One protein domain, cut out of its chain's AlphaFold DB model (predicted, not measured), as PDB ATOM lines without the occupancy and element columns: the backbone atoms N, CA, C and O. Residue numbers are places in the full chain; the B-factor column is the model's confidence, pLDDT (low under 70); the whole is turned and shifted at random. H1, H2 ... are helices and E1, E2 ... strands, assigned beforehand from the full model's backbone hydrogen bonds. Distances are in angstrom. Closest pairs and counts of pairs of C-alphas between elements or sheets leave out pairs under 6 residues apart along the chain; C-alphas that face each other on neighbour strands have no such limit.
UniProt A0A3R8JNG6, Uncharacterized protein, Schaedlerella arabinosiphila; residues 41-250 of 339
ATOM      1  N   PHE A  41     149.316  86.379 120.694       44.44
ATOM      2  CA  PHE A  41     149.241  87.645 119.966       44.44
ATOM      3  C   PHE A  41     148.705  87.417 118.545       44.44
ATOM      4  O   PHE A  41     149.381  86.823 117.704       44.44
ATOM      5  N   LEU A  42     147.502  87.916 118.257       50.28
ATOM      6  CA  LEU A  42     146.992  88.056 116.890       50.28
ATOM      7  C   LEU A  42     147.243  89.495 116.422       50.28
ATOM      8  O   LEU A  42     146.598  90.434 116.887       50.28
ATOM      9  N   ILE A  43     148.212  89.666 115.518       50.41
ATOM     10  CA  ILE A  43     148.568  90.962 114.924       50.41
ATOM     11  C   ILE A  43     148.003  91.015 113.504       50.41
ATOM     12  O   ILE A  43     148.432  90.257 112.633       50.41
ATOM     13  N   PHE A  44     147.081  91.942 113.249       56.25
ATOM     14  CA  PHE A  44     146.637  92.284 111.898       56.25
ATOM     15  C   PHE A  44     147.436  93.503 111.420       56.25
ATOM     16  O   PHE A  44     147.046  94.642 111.661       56.25
ATOM     17  N   SER A  45     148.598  93.252 110.805       45.28
ATOM     18  CA  SER A  45     149.477  94.299 110.265       45.28
ATOM     19  C   SER A  45     149.148  94.593 108.804       45.28
ATOM     20  O   SER A  45     148.986  93.668 108.004       45.28
ATOM     21  N   LEU A  46     149.072  95.876 108.449       49.06
ATOM     22  CA  LEU A  46     149.013  96.338 107.065       49.06
ATOM     23  C   LEU A  46     150.184  97.281 106.808       49.06
ATOM     24  O   LEU A  46     150.274  98.346 107.416       49.06
ATOM     25  N   CYS A  47     151.056  96.877 105.887       46.25
ATOM     26  CA  CYS A  47     152.042  97.763 105.284       46.25
ATOM     27  C   CYS A  47     151.404  98.393 104.043       46.25
ATOM     28  O   CYS A  47     151.164  97.697 103.053       46.25
ATOM     29  N   GLY A  48     151.113  99.689 104.097       49.09
ATOM     30  CA  GLY A  48     150.917 100.485 102.894       49.09
ATOM     31  C   GLY A  48     152.286 100.931 102.396       49.09
ATOM     32  O   GLY A  48     152.890 101.819 102.986       49.09
ATOM     33  N   CYS A  49     152.809 100.308 101.342       43.97
ATOM     34  CA  CYS A  49     153.892 100.930 100.582       43.97
ATOM     35  C   CYS A  49     153.245 101.970  99.675       43.97
ATOM     36  O   CYS A  49     152.497 101.582  98.772       43.97
ATOM     37  N   SER A  50     153.503 103.254  99.913       48.03
ATOM     38  CA  SER A  50     153.106 104.264  98.946       48.03
ATOM     39  C   SER A  50     154.155 104.430  97.843       48.03
ATOM     40  O   SER A  50     155.309 104.017  97.975       48.03
ATOM     41  N   LEU A  51     153.705 104.940  96.699       44.72
ATOM     42  CA  LEU A  51     154.422 104.973  95.428       44.72
ATOM     43  C   LEU A  51     155.675 105.868  95.520       44.72
ATOM     44  O   LEU A  51     155.632 106.959  96.079       44.72
ATOM     45  N   ALA A  52     156.794 105.443  94.926       50.22
ATOM     46  CA  ALA A  52     157.982 106.289  94.807       50.22
ATOM     47  C   ALA A  52     157.676 107.502  93.909       50.22
ATOM     48  O   ALA A  52     157.433 107.332  92.710       50.22
ATOM     49  N   VAL A  53     157.708 108.717  94.467       54.81
ATOM     50  CA  VAL A  53     157.491 109.948  93.693       54.81
ATOM     51  C   VAL A  53     158.837 110.436  93.152       54.81
ATOM     52  O   VAL A  53     159.742 110.807  93.904       54.81
ATOM     53  N   LEU A  54     158.984 110.384  91.826       44.03
ATOM     54  CA  LEU A  54     160.132 110.920  91.091       44.03
ATOM     55  C   LEU A  54     159.825 112.373  90.695       44.03
ATOM     56  O   LEU A  54     158.783 112.614  90.094       44.03
ATOM     57  N   ASP A  55     160.724 113.309  91.010       48.69
ATOM     58  CA  ASP A  55     160.569 114.755  90.754       48.69
ATOM     59  C   ASP A  55     159.319 115.383  91.396       48.69
ATOM     60  O   ASP A  55     158.532 116.090  90.763       48.69
ATOM     61  N   ALA A  56     159.152 115.150  92.698       44.81
ATOM     62  CA  ALA A  56     158.147 115.840  93.486       44.81
ATOM     63  C   ALA A  56     158.503 117.331  93.652       44.81
ATOM     64  O   ALA A  56     159.386 117.677  94.433       44.81
ATOM     65  N   GLY A  57     157.813 118.234  92.952       44.69
ATOM     66  CA  GLY A  57     157.682 119.615  93.439       44.69
ATOM     67  C   GLY A  57     156.890 119.645  94.758       44.69
ATOM     68  O   GLY A  57     156.217 118.660  95.083       44.69
ATOM     69  N   GLU A  58     156.918 120.768  95.496       42.09
ATOM     70  CA  GLU A  58     156.183 120.945  96.773       42.09
ATOM     71  C   GLU A  58     154.696 120.528  96.688       42.09
ATOM     72  O   GLU A  58     154.138 120.051  97.671       42.09
ATOM     73  N   GLU A  59     154.079 120.614  95.504       36.81
ATOM     74  CA  GLU A  59     152.670 120.276  95.237       36.81
ATOM     75  C   GLU A  59     152.333 118.768  95.190       36.81
ATOM     76  O   GLU A  59     151.166 118.414  95.046       36.81
ATOM     77  N   SER A  60     153.310 117.859  95.291       44.62
ATOM     78  CA  SER A  60     153.080 116.403  95.127       44.62
ATOM     79  C   SER A  60     153.350 115.560  96.377       44.62
ATOM     80  O   SER A  60     153.460 114.335  96.296       44.62
ATOM     81  N   ARG A  61     153.465 116.202  97.544       58.19
ATOM     82  CA  ARG A  61     153.656 115.487  98.806       58.19
ATOM     83  C   ARG A  61     152.352 114.799  99.209       58.19
ATOM     84  O   ARG A  61     151.324 115.454  99.341       58.19
ATOM     85  N   GLU A  62     152.401 113.484  99.396       71.75
ATOM     86  CA  GLU A  62     151.263 112.725  99.915       71.75
ATOM     87  C   GLU A  62     150.863 113.201 101.316       71.75
ATOM     88  O   GLU A  62     151.707 113.638 102.106       71.75
ATOM     89  N   ASP A  63     149.565 113.115 101.612       88.94
ATOM     90  CA  ASP A  63     149.018 113.440 102.926       88.94
ATOM     91  C   ASP A  63     149.657 112.524 103.985       88.94
ATOM     92  O   ASP A  63     149.732 111.307 103.820       88.94
ATOM     93  N   ARG A  64     150.124 113.098 105.096       88.69
ATOM     94  CA  ARG A  64     150.870 112.362 106.126       88.69
ATOM     95  C   ARG A  64     149.912 111.686 107.101       88.69
ATOM     96  O   ARG A  64     149.120 112.389 107.723       88.69
ATOM     97  N   MET A  65     150.051 110.382 107.354       92.94
ATOM     98  CA  MET A  65     149.384 109.738 108.494       92.94
ATOM     99  C   MET A  65     149.937 110.287 109.820       92.94
ATOM    100  O   MET A  65     151.119 110.134 110.130       92.94
ATOM    101  N   ILE A  66     149.073 110.916 110.616       93.31
ATOM    102  CA  ILE A  66     149.426 111.540 111.902       93.31
ATOM    103  C   ILE A  66     148.848 110.806 113.115       93.31
ATOM    104  O   ILE A  66     149.126 111.200 114.243       93.31
ATOM    105  N   GLY A  67     148.029 109.771 112.923       95.06
ATOM    106  CA  GLY A  67     147.443 109.034 114.038       95.06
ATOM    107  C   GLY A  67     146.186 108.262 113.671       95.06
ATOM    108  O   GLY A  67     146.014 107.837 112.529       95.06
ATOM    109  N   VAL A  68     145.314 108.067 114.659       95.94
ATOM    110  CA  VAL A  68     144.086 107.275 114.529       95.94
ATOM    111  C   VAL A  68     142.927 107.821 115.342       95.94
ATOM    112  O   VAL A  68     143.105 108.303 116.461       95.94
ATOM    113  N   LEU A  69     141.734 107.660 114.774       95.94
ATOM    114  CA  LEU A  69     140.449 107.739 115.452       95.94
ATOM    115  C   LEU A  69     139.890 106.315 115.603       95.94
ATOM    116  O   LEU A  69     139.556 105.658 114.612       95.94
ATOM    117  N   ILE A  70     139.800 105.826 116.839       95.06
ATOM    118  CA  ILE A  70     139.207 104.529 117.160       95.06
ATOM    119  C   ILE A  70     137.711 104.713 117.415       95.06
ATOM    120  O   ILE A  70     137.326 105.379 118.373       95.06
ATOM    121  N   THR A  71     136.874 104.076 116.599       93.56
ATOM    122  CA  THR A  71     135.410 104.099 116.747       93.56
ATOM    123  C   THR A  71     134.866 102.722 117.128       93.56
ATOM    124  O   THR A  71     135.462 101.690 116.813       93.56
ATOM    125  N   ARG A  72     133.712 102.689 117.805       88.62
ATOM    126  CA  ARG A  72     132.971 101.443 118.103       88.62
ATOM    127  C   ARG A  72     132.181 100.936 116.901       88.62
ATOM    128  O   ARG A  72     131.951  99.737 116.764       88.62
ATOM    129  N   GLU A  73     131.771 101.856 116.037       88.56
ATOM    130  CA  GLU A  73     131.010 101.573 114.828       88.56
ATOM    131  C   GLU A  73     131.869 101.739 113.582       88.56
ATOM    132  O   GLU A  73     132.817 102.529 113.547       88.56
ATOM    133  N   PHE A  74     131.519 100.984 112.544       87.81
ATOM    134  CA  PHE A  74     132.190 101.078 111.261       87.81
ATOM    135  C   PHE A  74     131.916 102.432 110.604       87.81
ATOM    136  O   PHE A  74     130.760 102.810 110.388       87.81
ATOM    137  N   LEU A  75     132.997 103.128 110.251       86.88
ATOM    138  CA  LEU A  75     132.942 104.421 109.592       86.88
ATOM    139  C   LEU A  75     132.738 104.246 108.080       86.88
ATOM    140  O   LEU A  75     133.695 104.159 107.316       86.88
ATOM    141  N   ASP A  76     131.479 104.185 107.651       82.50
ATOM    142  CA  ASP A  76     131.119 104.090 106.234       82.50
ATOM    143  C   ASP A  76     131.072 105.480 105.577       82.50
ATOM    144  O   ASP A  76     130.018 106.114 105.461       82.50
ATOM    145  N   LEU A  77     132.242 105.968 105.157       81.12
ATOM    146  CA  LEU A  77     132.366 107.280 104.510       81.12
ATOM    147  C   LEU A  77     131.786 107.293 103.093       81.12
ATOM    148  O   LEU A  77     131.378 108.348 102.611       81.12
ATOM    149  N   LEU A  78     131.722 106.142 102.423       74.06
ATOM    150  CA  LEU A  78     131.167 106.052 101.072       74.06
ATOM    151  C   LEU A  78     129.652 106.264 101.095       74.06
ATOM    152  O   LEU A  78     129.132 107.062 100.313       74.06
ATOM    153  N   SER A  79     128.952 105.611 102.025       67.44
ATOM    154  CA  SER A  79     127.510 105.814 102.211       67.44
ATOM    155  C   SER A  79     127.187 107.226 102.710       67.44
ATOM    156  O   SER A  79     126.210 107.828 102.261       67.44
ATOM    157  N   ALA A  80     128.036 107.796 103.570       65.00
ATOM    158  CA  ALA A  80     127.867 109.164 104.061       65.00
ATOM    159  C   ALA A  80     128.088 110.237 102.977       65.00
ATOM    160  O   ALA A  80     127.506 111.316 103.057       65.00
ATOM    161  N   GLN A  81     128.896 109.960 101.945       67.56
ATOM    162  CA  GLN A  81     129.068 110.877 100.813       67.56
ATOM    163  C   GLN A  81     127.827 110.914  99.901       67.56
ATOM    164  O   GLN A  81     127.542 111.938  99.276       67.56
ATOM    165  N   GLY A  82     127.076 109.809  99.842       61.47
ATOM    166  CA  GLY A  82     125.998 109.620  98.877       61.47
ATOM    167  C   GLY A  82     126.523 109.394  97.455       61.47
ATOM    168  O   GLY A  82     127.651 109.737  97.099       61.47
ATOM    169  N   THR A  83     125.690 108.792  96.611       66.75
ATOM    170  CA  THR A  83     125.984 108.575  95.183       66.75
ATOM    171  C   THR A  83     124.760 108.939  94.345       66.75
ATOM    172  O   THR A  83     123.671 109.133  94.884       66.75
ATOM    173  N   GLU A  84     124.898 109.084  93.022       55.72
ATOM    174  CA  GLU A  84     123.735 109.371  92.171       55.72
ATOM    175  C   GLU A  84     122.625 108.323  92.383       55.72
ATOM    176  O   GLU A  84     122.821 107.130  92.167       55.72
ATOM    177  N   GLY A  85     121.448 108.779  92.827       63.94
ATOM    178  CA  GLY A  85     120.296 107.925  93.144       63.94
ATOM    179  C   GLY A  85     120.201 107.451  94.602       63.94
ATOM    180  O   GLY A  85     119.146 106.950  94.985       63.94
ATOM    181  N   PHE A  86     121.236 107.668  95.421       67.00
ATOM    182  CA  PHE A  86     121.256 107.346  96.852       67.00
ATOM    183  C   PHE A  86     121.705 108.571  97.662       67.00
ATOM    184  O   PHE A  86     122.898 108.890  97.670       67.00
ATOM    185  N   PRO A  87     120.775 109.295  98.317       66.56
ATOM    186  CA  PRO A  87     121.132 110.473  99.098       66.56
ATOM    187  C   PRO A  87     122.078 110.102 100.256       66.56
ATOM    188  O   PRO A  87     122.004 108.979 100.755       66.56
ATOM    189  N   PRO A  88     122.953 111.034 100.677       65.00
ATOM    190  CA  PRO A  88     123.896 110.803 101.766       65.00
ATOM    191  C   PRO A  88     123.176 110.476 103.077       65.00
ATOM    192  O   PRO A  88     122.206 111.147 103.447       65.00
ATOM    193  N   ASP A  89     123.677 109.468 103.788       66.94
ATOM    194  CA  ASP A  89     123.242 109.175 105.153       66.94
ATOM    195  C   ASP A  89     123.909 110.159 106.125       66.94
ATOM    196  O   ASP A  89     125.118 110.116 106.354       66.94
ATOM    197  N   THR A  90     123.114 111.087 106.661       63.78
ATOM    198  CA  THR A  90     123.576 112.176 107.544       63.78
ATOM    199  C   THR A  90     123.219 111.946 109.014       63.78
ATOM    200  O   THR A  90     123.585 112.760 109.863       63.78
ATOM    201  N   ASP A  91     122.559 110.828 109.339       59.91
ATOM    202  CA  ASP A  91     121.999 110.557 110.674       59.91
ATOM    203  C   ASP A  91     123.084 110.269 111.732       59.91
ATOM    204  O   ASP A  91     122.828 110.272 112.932       59.91
ATOM    205  N   ARG A  92     124.335 110.070 111.291       59.53
ATOM    206  CA  ARG A  92     125.503 109.769 112.140       59.53
ATOM    207  C   ARG A  92     126.364 110.984 112.501       59.53
ATOM    208  O   ARG A  92     127.493 110.811 112.946       59.53
ATOM    209  N   GLY A  93     125.892 112.203 112.228       56.81
ATOM    210  CA  GLY A  93     126.671 113.427 112.480       56.81
ATOM    211  C   GLY A  93     127.917 113.574 111.597       56.81
ATOM    212  O   GLY A  93     128.768 114.431 111.830       56.81
ATOM    213  N   ILE A  94     128.013 112.752 110.550       62.66
ATOM    214  CA  ILE A  94     129.074 112.786 109.552       62.66
ATOM    215  C   ILE A  94     128.751 113.928 108.579       62.66
ATOM    216  O   ILE A  94     127.902 113.803 107.696       62.66
ATOM    217  N   ARG A  95     129.405 115.074 108.769       58.72
ATOM    218  CA  ARG A  95     129.288 116.261 107.907       58.72
ATOM    219  C   ARG A  95     130.596 116.454 107.140       58.72
ATOM    220  O   ARG A  95     131.652 116.080 107.625       58.72
ATOM    221  N   SER A  96     130.543 117.033 105.942       66.38
ATOM    222  CA  SER A  96     131.744 117.404 105.162       66.38
ATOM    223  C   SER A  96     132.575 116.252 104.570       66.38
ATOM    224  O   SER A  96     133.765 116.431 104.306       66.38
ATOM    225  N   VAL A  97     131.967 115.099 104.265       71.75
ATOM    226  CA  VAL A  97     132.669 114.014 103.552       71.75
ATOM    227  C   VAL A  97     132.913 114.380 102.092       71.75
ATOM    228  O   VAL A  97     131.971 114.601 101.333       71.75
ATOM    229  N   HIS A  98     134.180 114.386 101.682       73.12
ATOM    230  CA  HIS A  98     134.578 114.621 100.296       73.12
ATOM    231  C   HIS A  98     135.629 113.599  99.868       73.12
ATOM    232  O   HIS A  98     136.692 113.492 100.471       73.12
ATOM    233  N   GLY A  99     135.326 112.830  98.821       76.31
ATOM    234  CA  GLY A  99     136.249 111.836  98.264       76.31
ATOM    235  C   GLY A  99     136.622 110.729  99.256       76.31
ATOM    236  O   GLY A  99     137.773 110.306  99.283       76.31
ATOM    237  N   GLY A 100     135.678 110.305 100.104       82.19
ATOM    238  CA  GLY A 100     135.934 109.320 101.161       82.19
ATOM    239  C   GLY A 100     136.787 109.835 102.329       82.19
ATOM    240  O   GLY A 100     137.302 109.020 103.091       82.19
ATOM    241  N   LYS A 101     136.944 111.158 102.473       89.62
ATOM    242  CA  LYS A 101     137.644 111.816 103.587       89.62
ATOM    243  C   LYS A 101     136.651 112.600 104.435       89.62
ATOM    244  O   LYS A 101     135.894 113.405 103.890       89.62
ATOM    245  N   LEU A 102     136.667 112.390 105.749       90.88
ATOM    246  CA  LEU A 102     135.920 113.205 106.708       90.88
ATOM    247  C   LEU A 102     136.881 114.192 107.371       90.88
ATOM    248  O   LEU A 102     137.751 113.789 108.140       90.88
ATOM    249  N   TYR A 103     136.748 115.473 107.039       92.44
ATOM    250  CA  TYR A 103     137.629 116.521 107.550       92.44
ATOM    251  C   TYR A 103     137.303 116.888 108.999       92.44
ATOM    252  O   TYR A 103     136.140 116.884 109.398       92.44
ATOM    253  N   ALA A 104     138.345 117.200 109.767       93.88
ATOM    254  CA  ALA A 104     138.217 117.639 111.147       93.88
ATOM    255  C   ALA A 104     137.830 119.119 111.240       93.88
ATOM    256  O   ALA A 104     138.241 119.936 110.410       93.88
ATOM    257  N   GLU A 105     137.129 119.470 112.310       91.69
ATOM    258  CA  GLU A 105     137.013 120.840 112.794       91.69
ATOM    259  C   GLU A 105     138.057 121.057 113.898       91.69
ATOM    260  O   GLU A 105     138.293 120.180 114.732       91.69
ATOM    261  N   ILE A 106     138.727 122.213 113.872       91.56
ATOM    262  CA  ILE A 106     139.746 122.584 114.860       91.56
ATOM    263  C   ILE A 106     139.236 123.809 115.614       91.56
ATOM    264  O   ILE A 106     139.224 124.912 115.058       91.56
ATOM    265  N   ASP A 107     138.828 123.623 116.869       90.06
ATOM    266  CA  ASP A 107     138.451 124.734 117.736       90.06
ATOM    267  C   ASP A 107     139.703 125.382 118.337       90.06
ATOM    268  O   ASP A 107     140.465 124.758 119.075       90.06
ATOM    269  N   LYS A 108     139.901 126.663 118.015       90.44
ATOM    270  CA  LYS A 108     141.007 127.504 118.497       90.44
ATOM    271  C   LYS A 108     140.547 128.541 119.525       90.44
ATOM    272  O   LYS A 108     141.283 129.469 119.851       90.44
ATOM    273  N   SER A 109     139.319 128.420 120.030       87.56
ATOM    274  CA  SER A 109     138.699 129.387 120.944       87.56
ATOM    275  C   SER A 109     139.466 129.571 122.256       87.56
ATOM    276  O   SER A 109     139.408 130.645 122.856       87.56
ATOM    277  N   LYS A 110     140.224 128.552 122.683       84.12
ATOM    278  CA  LYS A 110     141.025 128.564 123.915       84.12
ATOM    279  C   LYS A 110     142.368 129.294 123.792       84.12
ATOM    280  O   LYS A 110     143.053 129.444 124.801       84.12
ATOM    281  N   GLY A 111     142.724 129.790 122.607       82.50
ATOM    282  CA  GLY A 111     143.896 130.640 122.400       82.50
ATOM    283  C   GLY A 111     144.696 130.298 121.144       82.50
ATOM    284  O   GLY A 111     144.384 129.377 120.393       82.50
ATOM    285  N   GLU A 112     145.763 131.063 120.924       82.75
ATOM    286  CA  GLU A 112     146.663 130.890 119.776       82.75
ATOM    287  C   GLU A 112     147.616 129.699 119.934       82.75
ATOM    288  O   GLU A 112     148.176 129.237 118.945       82.75
ATOM    289  N   ASP A 113     147.781 129.189 121.155       82.69
ATOM    290  CA  ASP A 113     148.625 128.034 121.442       82.69
ATOM    291  C   ASP A 113     147.912 126.720 121.048       82.69
ATOM    292  O   ASP A 113     146.866 126.395 121.627       82.69
ATOM    293  N   PRO A 114     148.470 125.935 120.101       83.56
ATOM    294  CA  PRO A 114     147.918 124.657 119.676       83.56
ATOM    295  C   PRO A 114     147.809 123.600 120.768       83.56
ATOM    296  O   PRO A 114     147.153 122.586 120.540       83.56
ATOM    297  N   ALA A 115     148.416 123.813 121.941       78.81
ATOM    298  CA  ALA A 115     148.220 122.976 123.128       78.81
ATOM    299  C   ALA A 115     146.756 122.875 123.538       78.81
ATOM    300  O   ALA A 115     146.326 121.855 124.074       78.81
ATOM    301  N   PHE A 116     146.007 123.949 123.291       82.00
ATOM    302  CA  PHE A 116     144.621 124.084 123.716       82.00
ATOM    303  C   PHE A 116     143.637 123.959 122.558       82.00
ATOM    304  O   PHE A 116     142.443 124.176 122.760       82.00
ATOM    305  N   TRP A 117     144.115 123.642 121.351       87.94
ATOM    306  CA  TRP A 117     143.233 123.415 120.213       87.94
ATOM    307  C   TRP A 117     142.559 122.056 120.337       87.94
ATOM    308  O   TRP A 117     143.205 121.046 120.621       87.94
ATOM    309  N   GLU A 118     141.257 122.028 120.084       90.06
ATOM    310  CA  GLU A 118     140.469 120.802 120.127       90.06
ATOM    311  C   GLU A 118     140.177 120.324 118.709       90.06
ATOM    312  O   GLU A 118     139.799 121.113 117.844       90.06
ATOM    313  N   ILE A 119     140.375 119.028 118.468       92.06
ATOM    314  CA  ILE A 119     140.144 118.389 117.172       92.06
ATOM    315  C   ILE A 119     138.900 117.509 117.289       92.06
ATOM    316  O   ILE A 119     138.848 116.600 118.125       92.06
ATOM    317  N   SER A 120     137.918 117.744 116.424       91.88
ATOM    318  CA  SER A 120     136.698 116.942 116.331       91.88
ATOM    319  C   SER A 120     136.430 116.506 114.892       91.88
ATOM    320  O   SER A 120     136.826 117.166 113.935       91.88
ATOM    321  N   PHE A 121     135.750 115.372 114.721       90.06
ATOM    322  CA  PHE A 121     135.346 114.844 113.413       90.06
ATOM    323  C   PHE A 121     133.816 114.812 113.331       90.06
ATOM    324  O   PHE A 121     133.205 113.746 113.276       90.06
ATOM    325  N   GLY A 122     133.196 115.995 113.381       84.38
ATOM    326  CA  GLY A 122     131.745 116.130 113.535       84.38
ATOM    327  C   GLY A 122     131.274 115.598 114.890       84.38
ATOM    328  O   GLY A 122     131.964 115.770 115.894       84.38
ATOM    329  N   ASP A 123     130.132 114.910 114.908       82.94
ATOM    330  CA  ASP A 123     129.565 114.319 116.132       82.94
ATOM    331  C   ASP A 123     130.056 112.875 116.387       82.94
ATOM    332  O   ASP A 123     129.433 112.126 117.142       82.94
ATOM    333  N   LEU A 124     131.143 112.445 115.730       86.00
ATOM    334  CA  LEU A 124     131.687 111.101 115.920       86.00
ATOM    335  C   LEU A 124     132.267 110.933 117.326       86.00
ATOM    336  O   LEU A 124     133.263 111.564 117.680       86.00
ATOM    337  N   ASP A 125     131.693 109.998 118.081       86.00
ATOM    338  CA  ASP A 125     132.307 109.496 119.305       86.00
ATOM    339  C   ASP A 125     133.469 108.553 118.968       86.00
ATOM    340  O   ASP A 125     133.381 107.681 118.091       86.00
ATOM    341  N   GLY A 126     134.584 108.725 119.667       90.62
ATOM    342  CA  GLY A 126     135.774 107.932 119.427       90.62
ATOM    343  C   GLY A 126     136.969 108.356 120.262       90.62
ATOM    344  O   GLY A 126     137.035 109.448 120.823       90.62
ATOM    345  N   ILE A 127     137.939 107.451 120.318       94.00
ATOM    346  CA  ILE A 127     139.193 107.646 121.038       94.00
ATOM    347  C   ILE A 127     140.247 108.092 120.026       94.00
ATOM    348  O   ILE A 127     140.492 107.403 119.037       94.00
ATOM    349  N   GLN A 128     140.867 109.243 120.256       94.62
ATOM    350  CA  GLN A 128     141.861 109.834 119.370       94.62
ATOM    351  C   GLN A 128     143.267 109.656 119.937       94.62
ATOM    352  O   GLN A 128     143.512 109.873 121.124       94.62
ATOM    353  N   MET A 129     144.196 109.301 119.055       94.62
ATOM    354  CA  MET A 129     145.624 109.254 119.338       94.62
ATOM    355  C   MET A 129     146.368 109.838 118.133       94.62
ATOM    356  O   MET A 129     146.599 109.139 117.144       94.62
ATOM    357  N   LEU A 130     146.676 111.136 118.196       93.94
ATOM    358  CA  LEU A 130     147.163 111.952 117.081       93.94
ATOM    359  C   LEU A 130     148.453 112.697 117.439       93.94
ATOM    360  O   LEU A 130     148.656 113.124 118.578       93.94
ATOM    361  N   THR A 131     149.288 112.922 116.429       92.81
ATOM    362  CA  THR A 131     150.457 113.805 116.477       92.81
ATOM    363  C   THR A 131     150.434 114.785 115.302       92.81
ATOM    364  O   THR A 131     151.167 114.574 114.333       92.81
ATOM    365  N   PRO A 132     149.558 115.808 115.312       91.75
ATOM    366  CA  PRO A 132     149.495 116.798 114.236       91.75
ATOM    367  C   PRO A 132     150.749 117.683 114.206       91.75
ATOM    368  O   PRO A 132     151.339 117.971 115.247       91.75
ATOM    369  N   LEU A 133     151.139 118.157 113.022       89.69
ATOM    370  CA  LEU A 133     152.158 119.196 112.864       89.69
ATOM    371  C   LEU A 133     151.475 120.550 112.679       89.69
ATOM    372  O   LEU A 133     150.784 120.775 111.688       89.69
ATOM    373  N   TRP A 134     151.685 121.465 113.610       87.25
ATOM    374  CA  TRP A 134     151.174 122.827 113.536       87.25
ATOM    375  C   TRP A 134     152.254 123.760 113.017       87.25
ATOM    376  O   TRP A 134     153.372 123.709 113.515       87.25
ATOM    377  N   THR A 135     151.923 124.619 112.056       85.56
ATOM    378  CA  THR A 135     152.804 125.698 111.595       85.56
ATOM    379  C   THR A 135     152.183 127.029 111.985       85.56
ATOM    380  O   THR A 135     151.044 127.321 111.623       85.56
ATOM    381  N   MET A 136     152.929 127.807 112.757       80.81
ATOM    382  CA  MET A 136     152.514 129.101 113.282       80.81
ATOM    383  C   MET A 136     152.769 130.218 112.266       80.81
ATOM    384  O   MET A 136     153.558 130.060 111.332       80.81
ATOM    385  N   GLU A 137     152.174 131.393 112.482       81.94
ATOM    386  CA  GLU A 137     152.378 132.564 111.611       81.94
ATOM    387  C   GLU A 137     153.842 133.029 111.544       81.94
ATOM    388  O   GLU A 137     154.286 133.561 110.528       81.94
ATOM    389  N   ASN A 138     154.615 132.802 112.610       81.56
ATOM    390  CA  ASN A 138     156.045 133.117 112.656       81.56
ATOM    391  C   ASN A 138     156.916 132.129 111.844       81.56
ATOM    392  O   ASN A 138     158.133 132.308 111.777       81.56
ATOM    393  N   GLY A 139     156.310 131.103 111.231       81.00
ATOM    394  CA  GLY A 139     156.981 130.061 110.455       81.00
ATOM    395  C   GLY A 139     157.559 128.914 111.288       81.00
ATOM    396  O   GLY A 139     158.166 128.006 110.722       81.00
ATOM    397  N   GLU A 140     157.396 128.926 112.612       80.44
ATOM    398  CA  GLU A 140     157.801 127.817 113.472       80.44
ATOM    399  C   GLU A 140     156.792 126.671 113.384       80.44
ATOM    400  O   GLU A 140     155.580 126.890 113.327       80.44
ATOM    401  N   SER A 141     157.299 125.437 113.405       81.81
ATOM    402  CA  SER A 141     156.465 124.240 113.414       81.81
ATOM    403  C   SER A 141     156.589 123.471 114.724       81.81
ATOM    404  O   SER A 141     157.690 123.280 115.245       81.81
ATOM    405  N   TYR A 142     155.459 122.979 115.222       80.94
ATOM    406  CA  TYR A 142     155.346 122.233 116.466       80.94
ATOM    407  C   TYR A 142     154.566 120.931 116.269       80.94
ATOM    408  O   TYR A 142     153.506 120.919 115.649       80.94
ATOM    409  N   TRP A 143     155.070 119.836 116.835       84.69
ATOM    410  CA  TRP A 143     154.356 118.562 116.871       84.69
ATOM    411  C   TRP A 143     153.430 118.507 118.078       84.69
ATOM    412  O   TRP A 143     153.894 118.335 119.201       84.69
ATOM    413  N   GLY A 144     152.129 118.615 117.825       84.81
ATOM    414  CA  GLY A 144     151.085 118.387 118.812       84.81
ATOM    415  C   GLY A 144     151.002 116.936 119.258       84.81
ATOM    416  O   GLY A 144     151.426 116.022 118.553       84.81
ATOM    417  N   ASN A 145     150.387 116.731 120.418       86.44
ATOM    418  CA  ASN A 145     149.850 115.442 120.810       86.44
ATOM    419  C   ASN A 145     148.397 115.619 121.243       86.44
ATOM    420  O   ASN A 145     148.102 116.436 122.109       86.44
ATOM    421  N   VAL A 146     147.509 114.840 120.634       87.75
ATOM    422  CA  VAL A 146     146.116 114.735 121.059       87.75
ATOM    423  C   VAL A 146     145.875 113.292 121.451       87.75
ATOM    424  O   VAL A 146     146.012 112.381 120.635       87.75
ATOM    425  N   CYS A 147     145.555 113.092 122.721       89.06
ATOM    426  CA  CYS A 147     145.284 111.789 123.298       89.06
ATOM    427  C   CYS A 147     144.032 111.917 124.158       89.06
ATOM    428  O   CYS A 147     144.044 112.605 125.180       89.06
ATOM    429  N   THR A 148     142.930 111.320 123.718       89.56
ATOM    430  CA  THR A 148     141.687 111.349 124.493       89.56
ATOM    431  C   THR A 148     141.732 110.323 125.616       89.56
ATOM    432  O   THR A 148     142.407 109.294 125.524       89.56
ATOM    433  N   GLU A 149     140.927 110.561 126.647       87.56
ATOM    434  CA  GLU A 149     140.697 109.593 127.715       87.56
ATOM    435  C   GLU A 149     140.317 108.211 127.143       87.56
ATOM    436  O   GLU A 149     139.465 108.097 126.262       87.56
ATOM    437  N   GLY A 150     140.968 107.160 127.645       90.12
ATOM    438  CA  GLY A 150     140.783 105.777 127.195       90.12
ATOM    439  C   GLY A 150     142.039 105.154 126.589       90.12
ATOM    440  O   GLY A 150     142.194 103.935 126.650       90.12
ATOM    441  N   ILE A 151     142.974 105.969 126.087       93.06
ATOM    442  CA  ILE A 151     144.333 105.509 125.775       93.06
ATOM    443  C   ILE A 151     145.166 105.477 127.056       93.06
ATOM    444  O   ILE A 151     145.259 106.457 127.789       93.06
ATOM    445  N   SER A 152     145.806 104.340 127.295       91.81
ATOM    446  CA  SER A 152     146.817 104.113 128.326       91.81
ATOM    447  C   SER A 152     148.166 103.799 127.675       91.81
ATOM    448  O   SER A 152     148.224 103.426 126.505       91.81
ATOM    449  N   ASP A 153     149.258 103.934 128.429       90.50
ATOM    450  CA  ASP A 153     150.620 103.559 128.007       90.50
ATOM    451  C   ASP A 153     151.026 104.117 126.629       90.50
ATOM    452  O   ASP A 153     151.590 103.409 125.787       90.50
ATOM    453  N   LEU A 154     150.706 105.395 126.408       90.69
ATOM    454  CA  LEU A 154     151.071 106.134 125.206       90.69
ATOM    455  C   LEU A 154     152.601 106.162 125.047       90.69
ATOM    456  O   LEU A 154     153.317 106.593 125.947       90.69
ATOM    457  N   ASP A 155     153.089 105.733 123.886       91.50
ATOM    458  CA  ASP A 155     154.498 105.787 123.494       91.50
ATOM    459  C   ASP A 155     154.597 106.432 122.113       91.50
ATOM    460  O   ASP A 155     154.107 105.891 121.118       91.50
ATOM    461  N   ILE A 156     155.234 107.600 122.064       89.88
ATOM    462  CA  ILE A 156     155.474 108.368 120.841       89.88
ATOM    463  C   ILE A 156     156.975 108.410 120.611       89.88
ATOM    464  O   ILE A 156     157.741 108.800 121.493       89.88
ATOM    465  N   ARG A 157     157.398 108.028 119.409       89.31
ATOM    466  CA  ARG A 157     158.799 108.061 119.001       89.31
ATOM    467  C   ARG A 157     158.954 108.819 117.705       89.31
ATOM    468  O   ARG A 157     158.155 108.679 116.781       89.31
ATOM    469  N   TYR A 158     160.044 109.566 117.646       86.56
ATOM    470  CA  TYR A 158     160.480 110.268 116.460       86.56
ATOM    471  C   TYR A 158     161.979 110.064 116.277       86.56
ATOM    472  O   TYR A 158     162.771 110.414 117.157       86.56
ATOM    473  N   ASN A 159     162.355 109.491 115.137       84.69
ATOM    474  CA  ASN A 159     163.736 109.246 114.753       84.69
ATOM    475  C   ASN A 159     164.057 110.069 113.505       84.69
ATOM    476  O   ASN A 159     163.383 109.945 112.488       84.69
ATOM    477  N   VAL A 160     165.122 110.866 113.566       84.69
ATOM    478  CA  VAL A 160     165.692 111.539 112.390       84.69
ATOM    479  C   VAL A 160     166.901 110.733 111.929       84.69
ATOM    480  O   VAL A 160     167.829 110.508 112.715       84.69
ATOM    481  N   LEU A 161     166.870 110.286 110.679       83.94
ATOM    482  CA  LEU A 161     167.900 109.487 110.023       83.94
ATOM    483  C   LEU A 161     168.655 110.349 108.997       83.94
ATOM    484  O   LEU A 161     168.243 111.460 108.666       83.94
ATOM    485  N   ASP A 162     169.791 109.852 108.502       82.06
ATOM    486  CA  ASP A 162     170.580 110.575 107.491       82.06
ATOM    487  C   ASP A 162     169.827 110.673 106.145       82.06
ATOM    488  O   ASP A 162     169.999 111.632 105.386       82.06
ATOM    489  N   ASP A 163     168.976 109.686 105.871       83.25
ATOM    490  CA  ASP A 163     168.207 109.460 104.648       83.25
ATOM    491  C   ASP A 163     166.695 109.388 104.911       83.25
ATOM    492  O   ASP A 163     165.949 108.829 104.113       83.25
ATOM    493  N   GLY A 164     166.206 109.974 106.006       84.00
ATOM    494  CA  GLY A 164     164.784 109.886 106.305       84.00
ATOM    495  C   GLY A 164     164.372 110.274 107.711       84.00
ATOM    496  O   GLY A 164     165.164 110.772 108.511       84.00
ATOM    497  N   GLU A 165     163.105 110.025 108.008       86.56
ATOM    498  CA  GLU A 165     162.517 110.207 109.330       86.56
ATOM    499  C   GLU A 165     161.518 109.084 109.610       86.56
ATOM    500  O   GLU A 165     160.733 108.717 108.740       86.56
ATOM    501  N   GLU A 166     161.505 108.569 110.836       88.31
ATOM    502  CA  GLU A 166     160.512 107.593 111.286       88.31
ATOM    503  C   GLU A 166     159.706 108.164 112.451       88.31
ATOM    504  O   GLU A 166     160.262 108.701 113.415       88.31
ATOM    505  N   ARG A 167     158.389 107.995 112.396       87.81
ATOM    506  CA  ARG A 167     157.459 108.292 113.485       87.81
ATOM    507  C   ARG A 167     156.737 107.024 113.885       87.81
ATOM    508  O   ARG A 167     156.237 106.302 113.029       87.81
ATOM    509  N   SER A 168     156.638 106.775 115.184       91.19
ATOM    510  CA  SER A 168     155.777 105.717 115.697       91.19
ATOM    511  C   SER A 168     154.938 106.213 116.857       91.19
ATOM    512  O   SER A 168     155.487 106.780 117.800       91.19
ATOM    513  N   ILE A 169     153.644 105.928 116.830       92.50
ATOM    514  CA  ILE A 169     152.743 106.156 117.955       92.50
ATOM    515  C   ILE A 169     152.085 104.842 118.368       92.50
ATOM    516  O   ILE A 169     151.624 104.063 117.530       92.50
ATOM    517  N   SER A 170     152.062 104.560 119.666       94.38
ATOM    518  CA  SER A 170     151.346 103.406 120.189       94.38
ATOM    519  C   SER A 170     150.656 103.687 121.508       94.38
ATOM    520  O   SER A 170     151.100 104.546 122.261       94.38
ATOM    521  N   GLY A 171     149.592 102.942 121.781       94.19
ATOM    522  CA  GLY A 171     148.831 103.037 123.020       94.19
ATOM    523  C   GLY A 171     148.024 101.769 123.273       94.19
ATOM    524  O   GLY A 171     147.847 100.938 122.376       94.19
ATOM    525  N   THR A 172     147.552 101.618 124.503       95.75
ATOM    526  CA  THR A 172     146.741 100.493 124.972       95.75
ATOM    527  C   THR A 172     145.353 100.991 125.367       95.75
ATOM    528  O   THR A 172     145.228 101.900 126.179       95.75
ATOM    529  N   ILE A 173     144.303 100.380 124.835       95.44
ATOM    530  CA  ILE A 173     142.923 100.557 125.283       95.44
ATOM    531  C   ILE A 173     142.572  99.346 126.143       95.44
ATOM    532  O   ILE A 173     142.508  98.220 125.642       95.44
ATOM    533  N   TYR A 174     142.338  99.566 127.434       94.50
ATOM    534  CA  TYR A 174     141.845  98.509 128.311       94.50
ATOM    535  C   TYR A 174     140.323  98.402 128.214       94.50
ATOM    536  O   TYR A 174     139.619  99.405 128.100       94.50
ATOM    537  N   ILE A 175     139.810  97.176 128.241       92.81
ATOM    538  CA  ILE A 175     138.400  96.875 127.982       92.81
ATOM    539  C   ILE A 175     137.894  95.946 129.074       92.81
ATOM    540  O   ILE A 175     138.549  94.957 129.385       92.81
ATOM    541  N   VAL A 176     136.715  96.219 129.621       91.62
ATOM    542  CA  VAL A 176     136.099  95.330 130.609       91.62
ATOM    543  C   VAL A 176     135.841  93.945 130.001       91.62
ATOM    544  O   VAL A 176     135.222  93.829 128.938       91.62
ATOM    545  N   SER A 177     136.306  92.895 130.682       87.06
ATOM    546  CA  SER A 177     136.014  91.496 130.351       87.06
ATOM    547  C   SER A 177     134.503  91.231 130.347       87.06
ATOM    548  O   SER A 177     133.775  91.721 131.206       87.06
ATOM    549  N   GLY A 178     134.028  90.412 129.404       70.50
ATOM    550  CA  GLY A 178     132.644  89.914 129.386       70.50
ATOM    551  C   GLY A 178     131.562  90.984 129.202       70.50
ATOM    552  O   GLY A 178     130.847  91.346 130.130       70.50
ATOM    553  N   ASN A 179     131.357  91.432 127.963       63.94
ATOM    554  CA  ASN A 179     130.305  92.394 127.606       63.94
ATOM    555  C   ASN A 179     128.933  91.733 127.324       63.94
ATOM    556  O   ASN A 179     128.248  92.069 126.354       63.94
ATOM    557  N   GLY A 180     128.536  90.734 128.121       57.06
ATOM    558  CA  GLY A 180     127.201  90.118 128.045       57.06
ATOM    559  C   GLY A 180     126.792  89.616 126.651       57.06
ATOM    560  O   GLY A 180     125.685  89.900 126.196       57.06
ATOM    561  N   ASN A 181     127.683  88.893 125.958       57.44
ATOM    562  CA  ASN A 181     127.514  88.383 124.584       57.44
ATOM    563  C   ASN A 181     127.396  89.433 123.464       57.44
ATOM    564  O   ASN A 181     127.160  89.057 122.312       57.44
ATOM    565  N   LYS A 182     127.587  90.730 123.737       63.31
ATOM    566  CA  LYS A 182     127.711  91.724 122.664       63.31
ATOM    567  C   LYS A 182     129.128  91.677 122.088       63.31
ATOM    568  O   LYS A 182     130.084  91.743 122.861       63.31
ATOM    569  N   PRO A 183     129.289  91.565 120.758       66.75
ATOM    570  CA  PRO A 183     130.605  91.655 120.147       66.75
ATOM    571  C   PRO A 183     131.202  93.031 120.442       66.75
ATOM    572  O   PRO A 183     130.562  94.060 120.218       66.75
ATOM    573  N   THR A 184     132.433  93.040 120.940       80.81
ATOM    574  CA  THR A 184     133.191  94.272 121.125       80.81
ATOM    575  C   THR A 184     133.972  94.514 119.845       80.81
ATOM    576  O   THR A 184     134.918  93.782 119.556       80.81
ATOM    577  N   ALA A 185     133.556  95.510 119.067       88.12
ATOM    578  CA  ALA A 185     134.233  95.926 117.847       88.12
ATOM    579  C   ALA A 185     134.939  97.271 118.048       88.12
ATOM    580  O   ALA A 185     134.424  98.162 118.724       88.12
ATOM    581  N   PHE A 186     136.114  97.393 117.440       91.31
ATOM    582  CA  PHE A 186     136.875  98.632 117.343       91.31
ATOM    583  C   PHE A 186     137.371  98.799 115.924       91.31
ATOM    584  O   PHE A 186     137.913  97.858 115.348       91.31
ATOM    585  N   TYR A 187     137.230  99.996 115.378       92.88
ATOM    586  CA  TYR A 187     137.687 100.341 114.044       92.88
ATOM    587  C   TYR A 187     138.793 101.377 114.158       92.88
ATOM    588  O   TYR A 187     138.563 102.476 114.651       92.88
ATOM    589  N   ALA A 188     139.998 101.010 113.729       94.31
ATOM    590  CA  ALA A 188     141.144 101.908 113.705       94.31
ATOM    591  C   ALA A 188     141.127 102.689 112.385       94.31
ATOM    592  O   ALA A 188     141.534 102.159 111.347       94.31
ATOM    593  N   ASN A 189     140.615 103.921 112.425       94.94
ATOM    594  CA  ASN A 189     140.498 104.802 111.265       94.94
ATOM    595  C   ASN A 189     141.717 105.738 111.189       94.94
ATOM    596  O   ASN A 189     141.882 106.570 112.086       94.94
ATOM    597  N   PRO A 190     142.596 105.598 110.179       95.06
ATOM    598  CA  PRO A 190     143.785 106.434 110.071       95.06
ATOM    599  C   PRO A 190     143.407 107.901 109.850       95.06
ATOM    600  O   PRO A 190     142.506 108.222 109.069       95.06
ATOM    601  N   VAL A 191     144.117 108.782 110.549       95.69
ATOM    602  CA  VAL A 191     143.980 110.234 110.433       95.69
ATOM    603  C   VAL A 191     145.197 110.784 109.716       95.69
ATOM    604  O   VAL A 191     146.337 110.470 110.068       95.69
ATOM    605  N   TYR A 192     144.939 111.628 108.729       94.75
ATOM    606  CA  TYR A 192     145.935 112.227 107.864       94.75
ATOM    607  C   TYR A 192     145.939 113.742 107.997       94.75
ATOM    608  O   TYR A 192     144.930 114.355 108.346       94.75
ATOM    609  N   GLN A 193     147.081 114.333 107.668       93.88
ATOM    610  CA  GLN A 193     147.277 115.767 107.566       93.88
ATOM    611  C   GLN A 193     147.751 116.131 106.159       93.88
ATOM    612  O   GLN A 193     148.748 115.588 105.677       93.88
ATOM    613  N   THR A 194     147.046 117.063 105.520       91.12
ATOM    614  CA  THR A 194     147.422 117.604 104.210       91.12
ATOM    615  C   THR A 194     148.588 118.586 104.327       91.12
ATOM    616  O   THR A 194     148.875 119.096 105.412       91.12
ATOM    617  N   ALA A 195     149.235 118.913 103.203       85.19
ATOM    618  CA  ALA A 195     150.291 119.932 103.155       85.19
ATOM    619  C   ALA A 195     149.825 121.304 103.690       85.19
ATOM    620  O   ALA A 195     150.566 121.965 104.413       85.19
ATOM    621  N   ASP A 196     148.568 121.674 103.420       85.44
ATOM    622  CA  ASP A 196     147.935 122.906 103.921       85.44
ATOM    623  C   ASP A 196     147.503 122.833 105.402       85.44
ATOM    624  O   ASP A 196     146.894 123.763 105.927       85.44
ATOM    625  N   GLY A 197     147.781 121.721 106.089       88.12
ATOM    626  CA  GLY A 197     147.507 121.540 107.515       88.12
ATOM    627  C   GLY A 197     146.096 121.058 107.861       88.12
ATOM    628  O   GLY A 197     145.810 120.878 109.045       88.12
ATOM    629  N   ASN A 198     145.231 120.800 106.872       92.62
ATOM    630  CA  ASN A 198     143.903 120.236 107.113       92.62
ATOM    631  C   ASN A 198     144.016 118.789 107.590       92.62
ATOM    632  O   ASN A 198     144.815 118.015 107.062       92.62
ATOM    633  N   LEU A 199     143.184 118.414 108.559       95.12
ATOM    634  CA  LEU A 199     143.136 117.056 109.086       95.12
ATOM    635  C   LEU A 199     141.908 116.332 108.552       95.12
ATOM    636  O   LEU A 199     140.838 116.932 108.445       95.12
ATOM    637  N   TYR A 200     142.039 115.048 108.245       94.69
ATOM    638  CA  TYR A 200     140.895 114.218 107.887       94.69
ATOM    639  C   TYR A 200     141.085 112.773 108.332       94.69
ATOM    640  O   TYR A 200     142.202 112.263 108.402       94.69
ATOM    641  N   VAL A 201     139.973 112.100 108.607       94.62
ATOM    642  CA  VAL A 201     139.935 110.663 108.857       94.62
ATOM    643  C   VAL A 201     139.520 109.929 107.584       94.62
ATOM    644  O   VAL A 201     138.610 110.357 106.863       94.62
ATOM    645  N   SER A 202     140.207 108.824 107.310       91.44
ATOM    646  CA  SER A 202     139.849 107.866 106.263       91.44
ATOM    647  C   SER A 202     139.240 106.617 106.883       91.44
ATOM    648  O   SER A 202     139.569 106.233 108.005       91.44
ATOM    649  N   GLN A 203     138.387 105.939 106.123       89.19
ATOM    650  CA  GLN A 203     137.781 104.684 106.548       89.19
ATOM    651  C   GLN A 203     138.847 103.629 106.883       89.19
ATOM    652  O   GLN A 203     139.670 103.250 106.044       89.19
ATOM    653  N   GLY A 204     138.801 103.143 108.121       88.94
ATOM    654  CA  GLY A 204     139.717 102.146 108.650       88.94
ATOM    655  C   GLY A 204     139.234 100.708 108.526       88.94
ATOM    656  O   GLY A 204     138.310 100.364 107.781       88.94
ATOM    657  N   ARG A 205     139.870  99.840 109.315       84.56
ATOM    658  CA  ARG A 205     139.469  98.438 109.477       84.56
ATOM    659  C   ARG A 205     139.168  98.118 110.929       84.56
ATOM    660  O   ARG A 205     139.727  98.716 111.845       84.56
ATOM    661  N   GLY A 206     138.266  97.158 111.093       85.56
ATOM    662  CA  GLY A 206     137.788  96.696 112.382       85.56
ATOM    663  C   GLY A 206     138.531  95.477 112.898       85.56
ATOM    664  O   GLY A 206     138.901  94.589 112.132       85.56
ATOM    665  N   VAL A 207     138.666  95.413 114.212       84.94
ATOM    666  CA  VAL A 207     138.921  94.201 114.980       84.94
ATOM    667  C   VAL A 207     137.720  93.973 115.885       84.94
ATOM    668  O   VAL A 207     137.147  94.915 116.429       84.94
ATOM    669  N   SER A 208     137.305  92.721 116.029       83.50
ATOM    670  CA  SER A 208     136.192  92.366 116.900       83.50
ATOM    671  C   SER A 208     136.544  91.161 117.744       83.50
ATOM    672  O   SER A 208     137.039  90.163 117.216       83.50
ATOM    673  N   ALA A 209     136.215  91.234 119.024       77.12
ATOM    674  CA  ALA A 209     136.228  90.102 119.929       77.12
ATOM    675  C   ALA A 209     134.780  89.692 120.231       77.12
ATOM    676  O   ALA A 209     133.913  90.535 120.475       77.12
ATOM    677  N   SER A 210     134.515  88.390 120.182       70.44
ATOM    678  CA  SER A 210     133.199  87.801 120.438       70.44
ATOM    679  C   SER A 210     133.296  86.723 121.509       70.44
ATOM    680  O   SER A 210     134.292  86.004 121.556       70.44
ATOM    681  N   GLY A 211     132.227  86.552 122.286       67.69
ATOM    682  CA  GLY A 211     132.194  85.614 123.408       67.69
ATOM    683  C   GLY A 211     132.886  86.162 124.656       67.69
ATOM    684  O   GLY A 211     133.275  87.333 124.704       67.69
ATOM    685  N   ASP A 212     133.030  85.310 125.667       72.56
ATOM    686  CA  ASP A 212     133.670  85.674 126.930       72.56
ATOM    687  C   ASP A 212     135.182  85.794 126.728       72.56
ATOM    688  O   ASP A 212     135.912  84.807 126.642       72.56
ATOM    689  N   SER A 213     135.637  87.037 126.587       82.50
ATOM    690  CA  SER A 213     137.054  87.369 126.476       82.50
ATOM    691  C   SER A 213     137.656  87.445 127.881       82.50
ATOM    692  O   SER A 213     137.202  88.286 128.661       82.50
ATOM    693  N   PRO A 214     138.616  86.569 128.229       84.75
ATOM    694  CA  PRO A 214     139.201  86.540 129.565       84.75
ATOM    695  C   PRO A 214     140.124  87.739 129.798       84.75
ATOM    696  O   PRO A 214     140.711  88.275 128.852       84.75
ATOM    697  N   GLU A 215     140.310  88.102 131.068       88.94
ATOM    698  CA  GLU A 215     141.318  89.081 131.472       88.94
ATOM    699  C   GLU A 215     142.707  88.717 130.913       88.94
ATOM    700  O   GLU A 215     143.134  87.559 130.920       88.94
ATOM    701  N   GLY A 216     143.411  89.726 130.403       88.19
ATOM    702  CA  GLY A 216     144.729  89.601 129.793       88.19
ATOM    703  C   GLY A 216     144.719  89.180 128.322       88.19
ATOM    704  O   GLY A 216     145.781  89.206 127.699       88.19
ATOM    705  N   LEU A 217     143.566  88.824 127.734       88.00
ATOM    706  CA  LEU A 217     143.484  88.631 126.285       88.00
ATOM    707  C   LEU A 217     143.804  89.953 125.578       88.00
ATOM    708  O   LEU A 217     143.202  90.985 125.874       88.00
ATOM    709  N   GLU A 218     144.723  89.896 124.617       89.56
ATOM    710  CA  GLU A 218     145.171  91.057 123.859       89.56
ATOM    711  C   GLU A 218     145.049  90.829 122.351       89.56
ATOM    712  O   GLU A 218     145.358  89.758 121.825       89.56
ATOM    713  N   PHE A 219     144.639  91.874 121.641       88.81
ATOM    714  CA  PHE A 219     144.735  91.981 120.189       88.81
ATOM    715  C   PHE A 219     145.180  93.396 119.817       88.81
ATOM    716  O   PHE A 219     145.163  94.304 120.645       88.81
ATOM    717  N   SER A 220     145.615  93.605 118.575       90.69
ATOM    718  CA  SER A 220     146.059  94.932 118.141       90.69
ATOM    719  C   SER A 220     145.666  95.264 116.709       90.69
ATOM    720  O   SER A 220     145.494  94.381 115.863       90.69
ATOM    721  N   SER A 221     145.559  96.563 116.446       89.69
ATOM    722  CA  SER A 221     145.511  97.136 115.102       89.69
ATOM    723  C   SER A 221     146.836  97.839 114.833       89.69
ATOM    724  O   SER A 221     147.236  98.715 115.599       89.69
ATOM    725  N   ALA A 222     147.514  97.455 113.751       91.19
ATOM    726  CA  ALA A 222     148.755  98.087 113.324       91.19
ATOM    727  C   ALA A 222     148.604  98.663 111.913       91.19
ATOM    728  O   ALA A 222     148.146  97.975 110.998       91.19
ATOM    729  N   LEU A 223     149.005  99.920 111.750       89.00
ATOM    730  CA  LEU A 223     149.003 100.653 110.487       89.00
ATOM    731  C   LEU A 223     150.413 101.195 110.267       89.00
ATOM    732  O   LEU A 223     151.018 101.733 111.192       89.00
ATOM    733  N   SER A 224     150.955 101.039 109.066       89.00
ATOM    734  CA  SER A 224     152.235 101.642 108.716       89.00
ATOM    735  C   SER A 224     152.214 102.122 107.279       89.00
ATOM    736  O   SER A 224     151.773 101.394 106.388       89.00
ATOM    737  N   GLU A 225     152.747 103.317 107.077       86.56
ATOM    738  CA  GLU A 225     152.925 103.938 105.773       86.56
ATOM    739  C   GLU A 225     154.363 104.402 105.603       86.56
ATOM    740  O   GLU A 225     155.023 104.817 106.559       86.56
ATOM    741  N   GLU A 226     154.839 104.311 104.370       84.88
ATOM    742  CA  GLU A 226     156.156 104.771 103.969       84.88
ATOM    743  C   GLU A 226     156.025 105.592 102.688       84.88
ATOM    744  O   GLU A 226     155.480 105.112 101.690       84.88
ATOM    745  N   THR A 227     156.556 106.812 102.721       79.38
ATOM    746  CA  THR A 227     156.651 107.704 101.565       79.38
ATOM    747  C   THR A 227     158.120 107.915 101.239       79.38
ATOM    748  O   THR A 227     158.914 108.303 102.094       79.38
ATOM    749  N   THR A 228     158.496 107.681  99.983       78.62
ATOM    750  CA  THR A 228     159.875 107.853  99.520       78.62
ATOM    751  C   THR A 228     159.945 108.939  98.454       78.62
ATOM    752  O   THR A 228     159.299 108.840  97.410       78.62
ATOM    753  N   VAL A 229     160.771 109.956  98.704       72.19
ATOM    754  CA  VAL A 229     161.003 111.089  97.801       72.19
ATOM    755  C   VAL A 229     162.449 111.061  97.321       72.19
ATOM    756  O   VAL A 229     163.377 110.948  98.122       72.19
ATOM    757  N   THR A 230     162.663 111.164  96.008       74.75
ATOM    758  CA  THR A 230     164.011 111.283  95.432       74.75
ATOM    759  C   THR A 230     164.207 112.671  94.837       74.75
ATOM    760  O   THR A 230     163.580 113.011  93.839       74.75
ATOM    761  N   GLU A 231     165.126 113.444  95.415       66.62
ATOM    762  CA  GLU A 231     165.495 114.786  94.952       66.62
ATOM    763  C   GLU A 231     167.006 114.855  94.703       66.62
ATOM    764  O   GLU A 231     167.815 114.464  95.550       66.62
ATOM    765  N   ASN A 232     167.418 115.377  93.542       70.25
ATOM    766  CA  ASN A 232     168.835 115.572  93.190       70.25
ATOM    767  C   ASN A 232     169.713 114.310  93.372       70.25
ATOM    768  O   ASN A 232     170.880 114.398  93.765       70.25
ATOM    769  N   GLY A 233     169.149 113.124  93.116       73.56
ATOM    770  CA  GLY A 233     169.835 111.832  93.259       73.56
ATOM    771  C   GLY A 233     170.005 111.341  94.702       73.56
ATOM    772  O   GLY A 233     170.683 110.337  94.918       73.56
ATOM    773  N   LYS A 234     169.406 112.024  95.685       76.00
ATOM    774  CA  LYS A 234     169.303 111.559  97.070       76.00
ATOM    775  C   LYS A 234     167.873 111.134  97.363       76.00
ATOM    776  O   LYS A 234     166.936 111.897  97.146       76.00
ATOM    777  N   THR A 235     167.731 109.925  97.882       80.06
ATOM    778  CA  THR A 235     166.453 109.380  98.332       80.06
ATOM    779  C   THR A 235     166.277 109.683  99.813       80.06
ATOM    780  O   THR A 235     167.220 109.531 100.589       80.06
ATOM    781  N   LYS A 236     165.083 110.144 100.182       81.69
ATOM    782  CA  LYS A 236     164.636 110.297 101.560       81.69
ATOM    783  C   LYS A 236     163.373 109.483 101.784       81.69
ATOM    784  O   LYS A 236     162.464 109.546 100.957       81.69
ATOM    785  N   THR A 237     163.306 108.792 102.911       84.81
ATOM    786  CA  THR A 237     162.158 107.965 103.288       84.81
ATOM    787  C   THR A 237     161.526 108.488 104.575       84.81
ATOM    788  O   THR A 237     162.203 108.708 105.573       84.81
ATOM    789  N   GLU A 238     160.220 108.727 104.545       85.31
ATOM    790  CA  GLU A 238     159.417 109.099 105.705       85.31
ATOM    791  C   GLU A 238     158.512 107.919 106.063       85.31
ATOM    792  O   GLU A 238     157.665 107.519 105.266       85.31
ATOM    793  N   THR A 239     158.688 107.362 107.258       88.25
ATOM    794  CA  THR A 239     157.884 106.241 107.756       88.25
ATOM    795  C   THR A 239     157.000 106.713 108.899       88.25
ATOM    796  O   THR A 239     157.470 107.360 109.836       88.25
ATOM    797  N   SER A 240     155.721 106.357 108.850       89.69
ATOM    798  CA  SER A 240     154.772 106.566 109.944       89.69
ATOM    799  C   SER A 240     154.175 105.228 110.348       89.69
ATOM    800  O   SER A 240     153.633 104.504 109.517       89.69
ATOM    801  N   SER A 241     154.265 104.895 111.630       91.31
ATOM    802  CA  SER A 241     153.755 103.646 112.187       91.31
ATOM    803  C   SER A 241     152.835 103.911 113.369       91.31
ATOM    804  O   SER A 241     153.065 104.783 114.204       91.31
ATOM    805  N   LEU A 242     151.798 103.101 113.465       92.31
ATOM    806  CA  LEU A 242     150.765 103.200 114.471       92.31
ATOM    807  C   LEU A 242     150.452 101.805 115.007       92.31
ATOM    808  O   LEU A 242     150.273 100.860 114.237       92.31
ATOM    809  N   ASN A 243     150.335 101.687 116.327       93.81
ATOM    810  CA  ASN A 243     149.898 100.459 116.979       93.81
ATOM    811  C   ASN A 243     148.919 100.751 118.122       93.81
ATOM    812  O   ASN A 243     149.274 101.395 119.103       93.81
ATOM    813  N   VAL A 244     147.697 100.238 118.015       94.44
ATOM    814  CA  VAL A 244     146.723 100.264 119.111       94.44
ATOM    815  C   VAL A 244     146.586  98.853 119.655       94.44
ATOM    816  O   VAL A 244     146.192  97.949 118.913       94.44
ATOM    817  N   ARG A 245     146.921  98.660 120.930       94.94
ATOM    818  CA  ARG A 245     146.657  97.421 121.668       94.94
ATOM    819  C   ARG A 245     145.308  97.514 122.359       94.94
ATOM    820  O   ARG A 245     144.938  98.568 122.859       94.94
ATOM    821  N   TYR A 246     144.603  96.400 122.403       93.12
ATOM    822  CA  TYR A 246     143.328  96.244 123.077       93.12
ATOM    823  C   TYR A 246     143.476  95.103 124.068       93.12
ATOM    824  O   TYR A 246     143.700  93.968 123.649       93.12
ATOM    825  N   THR A 247     143.360  95.401 125.358       93.56
ATOM    826  CA  THR A 247     143.642  94.433 126.422       93.56
ATOM    827  C   THR A 247     142.424  94.292 127.318       93.56
ATOM    828  O   THR A 247     141.947  95.268 127.897       93.56
ATOM    829  N   PHE A 248     141.911  93.072 127.450       91.75
ATOM    830  CA  PHE A 248     140.811  92.800 128.367       91.75
ATOM    831  C   PHE A 248     141.284  92.826 129.822       91.75
ATOM    832  O   PHE A 248     142.351  92.307 130.149       91.75
ATOM    833  N   MET A 249     140.484  93.431 130.692       92.44
ATOM    834  CA  MET A 249     140.725  93.564 132.123       92.44
ATOM    835  C   MET A 249     139.413  93.335 132.869       92.44
ATOM    836  O   MET A 249     138.367  93.847 132.467       92.44
ATOM    837  N   ASP A 250     139.464  92.598 133.974       93.25
ATOM    838  CA  ASP A 250     138.290  92.456 134.833       93.25
ATOM    839  C   ASP A 250     137.952  93.801 135.477       93.25
ATOM    840  O   ASP A 250     138.832  94.623 135.748       93.25
TER     841      ASP A 250
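Overview. This is residues 41 to 250 of the 339 residues of an uncharacterized protein of Schaedlerella arabinosiphila (UniProt A0A3R8JNG6). Two strongly twisted sheets lie face to face as a sandwich, their strands only 19 degrees apart: a branched sheet of E2, E3, E6, E11, E12 and E13, and a mixed sheet of E1, E14, E15, E10 and E9 in that order, which holds the longest strand, E15. Two small hairpins, E4 with E5 and E7 with E8, extend from the branched sheet, and the short helix H1 grazes it. The printed part has 210 residues with one named helix and fifteen named strands, in the order E1, E2, H1, then E3 to E15. The class is mostly strand; the whole is compact, with a radius of gyration of the C-alphas of 18.4 A and spans of 59 by 43 by 38 A.

Along the chain. In the branched sheet, E2 is residues 64 to 71, 20.5 A long, and bends by 51 degrees at residue 67; E11 is 184 to 193, 29.1 A. E3 is 101 to 103, E6 127 to 130, E12 199 to 202 and E13 205 to 209. In the other sheet, E1 is 42 to 49, from C-alpha 42 at (146.992, 88.056, 116.890), E9 152 to 161, 28.4 A, E10 164 to 176, 40.3 A, E14 218 to 231, 42.6 A, and E15 234 to 249, 48.7 A, to C-alpha 249 at (140.725, 93.564, 132.123). H1 is 77 to 81, E4 105 to 107, E5 118 to 120, E7 133 to 135 and E8 141 to 143.

Arrangement. E11 has E2 on one side, N 189 to O 69 at 3.0 A, and E12, N 192 to O 200 at 2.8 A, and E13, N 186 to O 207 at 2.9 A, on the other side. E6 is antiparallel to E2, N 68 to O 129 at 3.0 A, and E3 to E12, N 102 to O 201 at 3.0 A. Across the sandwich, the closest C-alphas of E2 and E15 are those of Met 65 and Ser 240, 6.4 A. E14 and E15 form a hairpin, N 225 to O 240 at 2.9 A; E15 and E10 are parallel, N 167 to O 239 at 2.8 A. E1 is parallel to E14, N 48 to O 224 at 2.9 A; E9 and E10 form a hairpin, N 157 to O 168 at 2.8 A. The hairpins E4 and E5, N 105 to O 120, and E7 and E8, N 134 to O 142, both have 2.8 A. In H1 every O i to N i+4 pair is within hydrogen-bond range.

Size, cuts and confidence. The C-alphas farthest apart, of Gly 180 and Asn 232, are 60.0 A apart. The printed part has no cut. The links E1 to E2 and H1 to E3 are long. Mean pLDDT of the printed part is 80.6; residues 41 to 61, 79 to 96, 179 to 183, 211 and 231 are under 70.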